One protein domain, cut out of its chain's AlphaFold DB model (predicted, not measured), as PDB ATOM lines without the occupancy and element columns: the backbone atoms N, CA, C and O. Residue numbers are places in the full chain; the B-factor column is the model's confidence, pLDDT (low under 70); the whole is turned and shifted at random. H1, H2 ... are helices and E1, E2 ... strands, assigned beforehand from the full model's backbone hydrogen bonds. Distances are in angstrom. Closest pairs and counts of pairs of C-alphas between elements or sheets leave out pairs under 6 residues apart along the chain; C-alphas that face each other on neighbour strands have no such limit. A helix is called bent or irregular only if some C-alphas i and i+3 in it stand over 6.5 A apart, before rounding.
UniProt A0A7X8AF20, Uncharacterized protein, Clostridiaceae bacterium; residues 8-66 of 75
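This is residues 8 to 66 of the 75 residues of an uncharacterized protein of Clostridiaceae bacterium (UniProt A0A7X8AF20). A small two-stranded hairpin, E1 and E2, sits between two helices: the long helix H2 leads away from it as an arm, and the shorter H1 has one end near the hairpin on the other side. A loop, residues 20 to 32, runs from the far end of H1 back to the hairpin; residues 18 to 24 and residues 55 to 66 stick out from the rest, and contacts between the parts are few. You have 59 printed residues with two named helices and two named strands, in the order H1, E1, E2, H2; the sheet's order is E1 - E2, antiparallel, and the class is mixed, helices and strands. The whole is loose, with a radius of gyration of the C-alphas of 14.9 A, and the C-alphas span 41 by 32 by 20 A.

Begin with the sheet, where E1, residues 33 to 36, and E2, residues 42 to 45, form a hairpin. They are antiparallel neighbours, with 147 degrees between their N-to-C directions. Look at C-alphas 36 and 42, which face each other at 4.3 A, and at C-alphas 33 and 45, which face each other at 5.3 A. N 33 and O 45 are within hydrogen-bond range at 2.8 A, and so are N 43 and O 35 at 3.0 A. Go next to H1, residues 10 to 19: its closest C-alpha pair with E2 is that of Ala 10 and Lys 43, 7.4 A apart, and 2 pairs lie within 8 A. For H2, residues 48 to 65, and E1, the closest C-alphas are those of Ser 33 and Lys 48, 7.9 A apart, the 1 pair within 8 A. H1 and H2 are apart. In H1 and H2 every O i to N i+4 pair is within hydrogen-bond range.

Find C-alpha 33 at (39.879, -35.795, 44.474); from there E1 runs 9.7 A to C-alpha 36. E2 runs 9.5 A from C-alpha 42 to C-alpha 45. Find C-alpha 10 at (51.470, -31.924, 41.116), where H1 begins; it covers 14.5 A to C-alpha 19. H2 covers 25.9 A, from C-alpha 48 to C-alpha 65 at (42.991, -66.366, 52.122). Neither helix is bent.

The two C-alphas farthest apart in the domain are those of Gln 18 and Glu 64, 41.1 A. Without the stretches that stand free, the body of 40 residues spans 29 by 27 by 15 A. The link from H1 to E1, 13 residues, is long; the links E1 to E2 and E2 to H2 are tight. The printed part has no cut. The mean pLDDT of the printed part is 93.8, and no printed residue is under 70.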
ATOM      1  N   PHE A   8      49.167 -38.647  44.418       93.06
ATOM      2  CA  PHE A   8      50.319 -37.888  43.909       93.06
ATOM      3  C   PHE A   8      50.176 -36.378  44.133       93.06
ATOM      4  O   PHE A   8      49.073 -35.845  44.216       93.06
ATOM      5  N   ALA A   9      51.307 -35.680  44.239       93.75
ATOM      6  CA  ALA A   9      51.363 -34.218  44.212       93.75
ATOM      7  C   ALA A   9      51.645 -33.732  42.783       93.75
ATOM      8  O   ALA A   9      52.318 -34.435  42.027       93.75
ATOM      9  N   ALA A  10      51.211 -32.518  42.434       92.69
ATOM     10  CA  ALA A  10      51.470 -31.924  41.116       92.69
ATOM     11  C   ALA A  10      52.974 -31.918  40.764       92.69
ATOM     12  O   ALA A  10      53.370 -32.381  39.699       92.69
ATOM     13  N   ALA A  11      53.826 -31.531  41.721       93.38
ATOM     14  CA  ALA A  11      55.282 -31.549  41.551       93.38
ATOM     15  C   ALA A  11      55.848 -32.960  41.287       93.38
ATOM     16  O   ALA A  11      56.823 -33.124  40.556       93.38
ATOM     17  N   ALA A  12      55.239 -34.003  41.867       94.06
ATOM     18  CA  ALA A  12      55.666 -35.379  41.625       94.06
ATOM     19  C   ALA A  12      55.301 -35.832  40.206       94.06
ATOM     20  O   ALA A  12      56.115 -36.480  39.555       94.06
ATOM     21  N   LYS A  13      54.113 -35.461  39.712       94.50
ATOM     22  CA  LYS A  13      53.686 -35.737  38.333       94.50
ATOM     23  C   LYS A  13      54.654 -35.127  37.322       94.50
ATOM     24  O   LYS A  13      55.118 -35.839  36.438       94.50
ATOM     25  N   GLU A  14      55.005 -33.852  37.487       95.38
ATOM     26  CA  GLU A  14      55.969 -33.165  36.618       95.38
ATOM     27  C   GLU A  14      57.325 -33.888  36.593       95.38
ATOM     28  O   GLU A  14      57.839 -34.235  35.527       95.38
ATOM     29  N   LEU A  15      57.854 -34.227  37.774       96.94
ATOM     30  CA  LEU A  15      59.122 -34.943  37.900       96.94
ATOM     31  C   LEU A  15      59.083 -36.345  37.269       96.94
ATOM     32  O   LEU A  15      60.061 -36.782  36.659       96.94
ATOM     33  N   ILE A  16      57.970 -37.068  37.423       95.44
ATOM     34  CA  ILE A  16      57.790 -38.402  36.838       95.44
ATOM     35  C   ILE A  16      57.739 -38.307  35.316       95.44
ATOM     36  O   ILE A  16      58.419 -39.087  34.659       95.44
ATOM     37  N   LEU A  17      56.988 -37.357  34.752       95.62
ATOM     38  CA  LEU A  17      56.895 -37.179  33.300       95.62
ATOM     39  C   LEU A  17      58.246 -36.790  32.685       95.62
ATOM     40  O   LEU A  17      58.586 -37.275  31.609       95.62
ATOM     41  N   GLN A  18      59.051 -35.992  33.393       97.31
ATOM     42  CA  GLN A  18      60.406 -35.651  32.959       97.31
ATOM     43  C   GLN A  18      61.340 -36.873  32.949       97.31
ATOM     44  O   GLN A  18      62.121 -37.055  32.016       97.31
ATOM     45  N   ARG A  19      61.294 -37.707  33.997       97.62
ATOM     46  CA  ARG A  19      62.202 -38.860  34.160       97.62
ATOM     47  C   ARG A  19      61.761 -40.094  33.376       97.62
ATOM     48  O   ARG A  19      62.598 -40.885  32.955       97.62
ATOM     49  N   PHE A  20      60.455 -40.263  33.202       96.38
ATOM     50  CA  PHE A  20      59.819 -41.430  32.601       96.38
ATOM     51  C   PHE A  20      58.766 -40.983  31.577       96.38
ATOM     52  O   PHE A  20      57.568 -41.177  31.797       96.38
ATOM     53  N   PRO A  21      59.187 -40.417  30.434       94.75
ATOM     54  CA  PRO A  21      58.270 -39.830  29.454       94.75
ATOM     55  C   PRO A  21      57.272 -40.837  28.864       94.75
ATOM     56  O   PRO A  21      56.177 -40.460  28.469       94.75
ATOM     57  N   ASN A  22      57.613 -42.130  28.862       95.19
ATOM     58  CA  ASN A  22      56.761 -43.215  28.359       95.19
ATOM     59  C   ASN A  22      56.050 -43.991  29.482       95.19
ATOM     60  O   ASN A  22      55.695 -45.161  29.312       95.19
ATOM     61  N   THR A  23      55.906 -43.387  30.663       93.25
ATOM     62  CA  THR A  23      55.209 -44.019  31.783       93.25
ATOM     63  C   THR A  23      53.748 -44.312  31.438       93.25
ATOM     64  O   THR A  23      53.076 -43.528  30.774       93.25
ATOM     65  N   ARG A  24      53.238 -45.446  31.925       91.94
ATOM     66  CA  ARG A  24      51.812 -45.810  31.835       91.94
ATOM     67  C   ARG A  24      51.027 -45.427  33.091       91.94
ATOM     68  O   ARG A  24      49.874 -45.823  33.228       91.94
ATOM     69  N   LEU A  25      51.666 -44.715  34.023       91.69
ATOM     70  CA  LEU A  25      51.042 -44.281  35.266       91.69
ATOM     71  C   LEU A  25      49.965 -43.239  34.969       91.69
ATOM     72  O   LEU A  25      50.264 -42.144  34.499       91.69
ATOM     73  N   ASP A  26      48.717 -43.575  35.289       90.38
ATOM     74  CA  ASP A  26      47.610 -42.625  35.213       90.38
ATOM     75  C   ASP A  26      47.701 -41.594  36.356       90.38
ATOM     76  O   ASP A  26      47.484 -41.909  37.535       90.38
ATOM     77  N   MET A  27      48.040 -40.361  35.978       93.06
ATOM     78  CA  MET A  27      48.147 -39.174  36.837       93.06
ATOM     79  C   MET A  27      47.230 -38.044  36.333       93.06
ATOM     80  O   MET A  27      47.568 -36.858  36.417       93.06
ATOM     81  N   ASP A  28      46.090 -38.417  35.750       92.12
ATOM     82  CA  ASP A  28      45.044 -37.477  35.363       92.12
ATOM     83  C   ASP A  28      44.365 -36.887  36.607       92.12
ATOM     84  O   ASP A  28      43.850 -37.613  37.457       92.12
ATOM     85  N   GLU A  29      44.404 -35.564  36.728       93.44
ATOM     86  CA  GLU A  29      43.912 -34.826  37.894       93.44
ATOM     87  C   GLU A  29      42.386 -34.718  37.896       93.44
ATOM     88  O   GLU A  29      41.783 -34.707  38.967       93.44
ATOM     89  N   GLU A  30      41.752 -34.735  36.717       93.69
ATOM     90  CA  GLU A  30      40.290 -34.684  36.575       93.69
ATOM     91  C   GLU A  30      39.623 -35.959  37.108       93.69
ATOM     92  O   GLU A  30      38.477 -35.948  37.552       93.69
ATOM     93  N   LYS A  31      40.371 -37.067  37.133       92.12
ATOM     94  CA  LYS A  31      39.938 -38.362  37.676       92.12
ATOM     95  C   LYS A  31      40.239 -38.522  39.170       92.12
ATOM     96  O   LYS A  31      40.273 -39.651  39.673       92.12
ATOM     97  N   ARG A  32      40.570 -37.443  39.884       93.19
ATOM     98  CA  ARG A  32      41.048 -37.492  41.274       93.19
ATOM     99  C   ARG A  32      40.321 -36.477  42.148       93.19
ATOM    100  O   ARG A  32      39.770 -35.487  41.689       93.19
ATOM    101  N   SER A  33      40.327 -36.737  43.450       93.88
ATOM    102  CA  SER A  33      39.879 -35.795  44.474       93.88
ATOM    103  C   SER A  33      41.076 -35.108  45.125       93.88
ATOM    104  O   SER A  33      42.128 -35.721  45.317       93.88
ATOM    105  N   LEU A  34      40.912 -33.842  45.507       93.62
ATOM    106  CA  LEU A  34      41.918 -33.109  46.271       93.62
ATOM    107  C   LEU A  34      41.814 -33.459  47.755       93.62
ATOM    108  O   LEU A  34      40.773 -33.275  48.383       93.62
ATOM    109  N   LYS A  35      42.922 -33.914  48.339       92.69
ATOM    110  CA  LYS A  35      43.077 -34.079  49.785       92.69
ATOM    111  C   LYS A  35      44.053 -33.034  50.299       92.69
ATOM    112  O   LYS A  35      45.252 -33.112  50.031       92.69
ATOM    113  N   TRP A  36      43.520 -32.068  51.037       92.50
ATOM    114  CA  TRP A  36      44.304 -31.035  51.699       92.50
ATOM    115  C   TRP A  36      44.985 -31.599  52.943       92.50
ATOM    116  O   TRP A  36      44.373 -32.286  53.761       92.50
ATOM    117  N   GLU A  37      46.271 -31.312  53.068       85.25
ATOM    118  CA  GLU A  37      47.072 -31.596  54.246       85.25
ATOM    119  C   GLU A  37      47.196 -30.345  55.118       85.25
ATOM    120  O   GLU A  37      46.874 -29.217  54.730       85.25
ATOM    121  N   ARG A  38      47.710 -30.548  56.330       83.44
ATOM    122  CA  ARG A  38      48.090 -29.443  57.204       83.44
ATOM    123  C   ARG A  38      49.175 -28.609  56.504       83.44
ATOM    124  O   ARG A  38      50.062 -29.171  55.866       83.44
ATOM    125  N   PHE A  39      49.111 -27.284  56.650       86.12
ATOM    126  CA  PHE A  39      50.043 -26.310  56.047       86.12
ATOM    127  C   PHE A  39      49.861 -26.035  54.542       86.12
ATOM    128  O   PHE A  39      50.815 -25.666  53.863       86.12
ATOM    129  N   GLY A  40      48.641 -26.186  54.014       86.25
ATOM    130  CA  GLY A  40      48.282 -25.698  52.672       86.25
ATOM    131  C   GLY A  40      48.810 -26.546  51.514       86.25
ATOM    132  O   GLY A  40      48.671 -26.165  50.355       86.25
ATOM    133  N   ARG A  41      49.398 -27.708  51.810       88.94
ATOM    134  CA  ARG A  41      49.754 -28.702  50.795       88.94
ATOM    135  C   ARG A  41      48.518 -29.511  50.427       88.94
ATOM    136  O   ARG A  41      47.650 -29.731  51.266       88.94
ATOM    137  N   TYR A  42      48.452 -29.987  49.193       92.75
ATOM    138  CA  TYR A  42      47.410 -30.907  48.754       92.75
ATOM    139  C   TYR A  42      48.004 -32.026  47.910       92.75
ATOM    140  O   TYR A  42      49.113 -31.926  47.378       92.75
ATOM    141  N   LYS A  43      47.242 -33.107  47.794       92.94
ATOM    142  CA  LYS A  43      47.535 -34.233  46.915       92.94
ATOM    143  C   LYS A  43      46.271 -34.701  46.217       92.94
ATOM    144  O   LYS A  43      45.182 -34.623  46.784       92.94
ATOM    145  N   TYR A  44      46.441 -35.214  45.010       94.94
ATOM    146  CA  TYR A  44      45.413 -35.926  44.274       94.94
ATOM    147  C   TYR A  44      45.318 -37.341  44.827       94.94
ATOM    148  O   TYR A  44      46.340 -38.008  44.972       94.94
ATOM    149  N   VAL A  45      44.112 -37.783  45.163       93.75
ATOM    150  CA  VAL A  45      43.802 -39.138  45.639       93.75
ATOM    151  C   VAL A  45      42.641 -39.711  44.840       93.75
ATOM    152  O   VAL A  45      41.912 -38.962  44.184       93.75
ATOM    153  N   TYR A  46      42.438 -41.026  44.895       92.94
ATOM    154  CA  TYR A  46      41.223 -41.607  44.331       92.94
ATOM    155  C   TYR A  46      39.957 -40.977  44.931       92.94
ATOM    156  O   TYR A  46      39.936 -40.656  46.126       92.94
ATOM    157  N   PRO A  47      38.894 -40.802  44.122       93.81
ATOM    158  CA  PRO A  47      37.576 -40.472  44.641       93.81
ATOM    159  C   PRO A  47      37.153 -41.464  45.722       93.81
ATOM    160  O   PRO A  47      37.504 -42.645  45.668       93.81
ATOM    161  N   LYS A  48      36.373 -40.989  46.697       91.31
ATOM    162  CA  LYS A  48      35.970 -41.790  47.862       91.31
ATOM    163  C   LYS A  48      35.339 -43.126  47.463       91.31
ATOM    164  O   LYS A  48      35.704 -44.148  48.025       91.31
ATOM    165  N   GLU A  49      34.429 -43.114  46.495       92.56
ATOM    166  CA  GLU A  49      33.746 -44.319  46.009       92.56
ATOM    167  C   GLU A  49      34.736 -45.363  45.476       92.56
ATOM    168  O   GLU A  49      34.724 -46.510  45.913       92.56
ATOM    169  N   GLN A  50      35.669 -44.937  44.624       92.62
ATOM    170  CA  GLN A  50      36.703 -45.810  44.075       92.62
ATOM    171  C   GLN A  50      37.657 -46.335  45.159       92.62
ATOM    172  O   GLN A  50      38.057 -47.497  45.131       92.62
ATOM    173  N   ALA A  51      38.013 -45.502  46.140       91.69
ATOM    174  CA  ALA A  51      38.834 -45.928  47.270       91.69
ATOM    175  C   ALA A  51      38.124 -46.992  48.130       91.69
ATOM    176  O   ALA A  51      38.759 -47.965  48.534       91.69
ATOM    177  N   GLU A  52      36.817 -46.847  48.375       94.00
ATOM    178  CA  GLU A  52      36.019 -47.839  49.107       94.00
ATOM    179  C   GLU A  52      35.841 -49.143  48.320       94.00
ATOM    180  O   GLU A  52      35.912 -50.219  48.912       94.00
ATOM    181  N   GLU A  53      35.690 -49.079  46.996       95.19
ATOM    182  CA  GLU A  53      35.648 -50.271  46.142       95.19
ATOM    183  C   GLU A  53      36.956 -51.071  46.245       95.19
ATOM    184  O   GLU A  53      36.942 -52.277  46.511       95.19
ATOM    185  N   ILE A  54      38.101 -50.388  46.127       94.25
ATOM    186  CA  ILE A  54      39.428 -50.999  46.283       94.25
ATOM    187  C   ILE A  54      39.582 -51.585  47.690       94.25
ATOM    188  O   ILE A  54      40.036 -52.723  47.841       94.25
ATOM    189  N   ARG A  55      39.185 -50.834  48.723       95.44
ATOM    190  CA  ARG A  55      39.230 -51.285  50.117       95.44
ATOM    191  C   ARG A  55      38.401 -52.548  50.318       95.44
ATOM    192  O   ARG A  55      38.890 -53.493  50.937       95.44
ATOM    193  N   GLY A  56      37.174 -52.572  49.804       96.81
ATOM    194  CA  GLY A  56      36.261 -53.707  49.900       96.81
ATOM    195  C   GLY A  56      36.816 -54.941  49.197       96.81
ATOM    196  O   GLY A  56      36.858 -56.017  49.795       96.81
ATOM    197  N   TYR A  57      37.329 -54.771  47.976       97.44
ATOM    198  CA  TYR A  57      37.949 -55.851  47.215       97.44
ATOM    199  C   TYR A  57      39.183 -56.425  47.925       97.44
ATOM    200  O   TYR A  57      39.267 -57.629  48.142       97.44
ATOM    201  N   LEU A  58      40.128 -55.584  48.351       96.25
ATOM    202  CA  LEU A  58      41.324 -56.064  49.051       96.25
ATOM    203  C   LEU A  58      40.971 -56.732  50.383       96.25
ATOM    204  O   LEU A  58      41.530 -57.774  50.713       96.25
ATOM    205  N   THR A  59      40.015 -56.168  51.125       97.38
ATOM    206  CA  THR A  59      39.543 -56.747  52.389       97.38
ATOM    207  C   THR A  59      38.962 -58.140  52.176       97.38
ATOM    208  O   THR A  59      39.315 -59.056  52.916       97.38
ATOM    209  N   SER A  60      38.123 -58.329  51.151       97.94
ATOM    210  CA  SER A  60      37.539 -59.642  50.863       97.94
ATOM    211  C   SER A  60      38.613 -60.659  50.478       97.94
ATOM    212  O   SER A  60      38.629 -61.757  51.025       97.94
ATOM    213  N   GLN A  61      39.570 -60.277  49.626       98.25
ATOM    214  CA  GLN A  61      40.648 -61.169  49.200       98.25
ATOM    215  C   GLN A  61      41.583 -61.574  50.346       98.25
ATOM    216  O   GLN A  61      42.040 -62.721  50.377       98.25
ATOM    217  N   ILE A  62      41.858 -60.656  51.282       98.06
ATOM    218  CA  ILE A  62      42.665 -60.933  52.476       98.06
ATOM    219  C   ILE A  62      41.929 -61.911  53.388       98.06
ATOM    220  O   ILE A  62      42.503 -62.933  53.739       98.06
ATOM    221  N   LEU A  63      40.671 -61.633  53.740       97.81
ATOM    222  CA  LEU A  63      39.918 -62.469  54.683       97.81
ATOM    223  C   LEU A  63      39.573 -63.852  54.110       97.81
ATOM    224  O   LEU A  63      39.479 -64.814  54.862       97.81
ATOM    225  N   GLU A  64      39.446 -63.969  52.787       98.31
ATOM    226  CA  GLU A  64      39.277 -65.253  52.097       98.31
ATOM    227  C   GLU A  64      40.513 -66.160  52.244       98.31
ATOM    228  O   GLU A  64      40.380 -67.364  52.445       98.31
ATOM    229  N   ARG A  65      41.726 -65.596  52.146       98.31
ATOM    230  CA  ARG A  65      42.991 -66.366  52.122       98.31
ATOM    231  C   ARG A  65      43.691 -66.440  53.475       98.31
ATOM    232  O   ARG A  65      44.454 -67.368  53.719       98.31
ATOM    233  N   PHE A  66      43.435 -65.468  54.341       98.19
ATOM    234  CA  PHE A  66      44.013 -65.342  55.673       98.19
ATOM    235  C   PHE A  66      42.897 -65.012  56.676       98.19
ATOM    236  O   PHE A  66      42.787 -63.866  57.115       98.19
TER     237      PHE A  66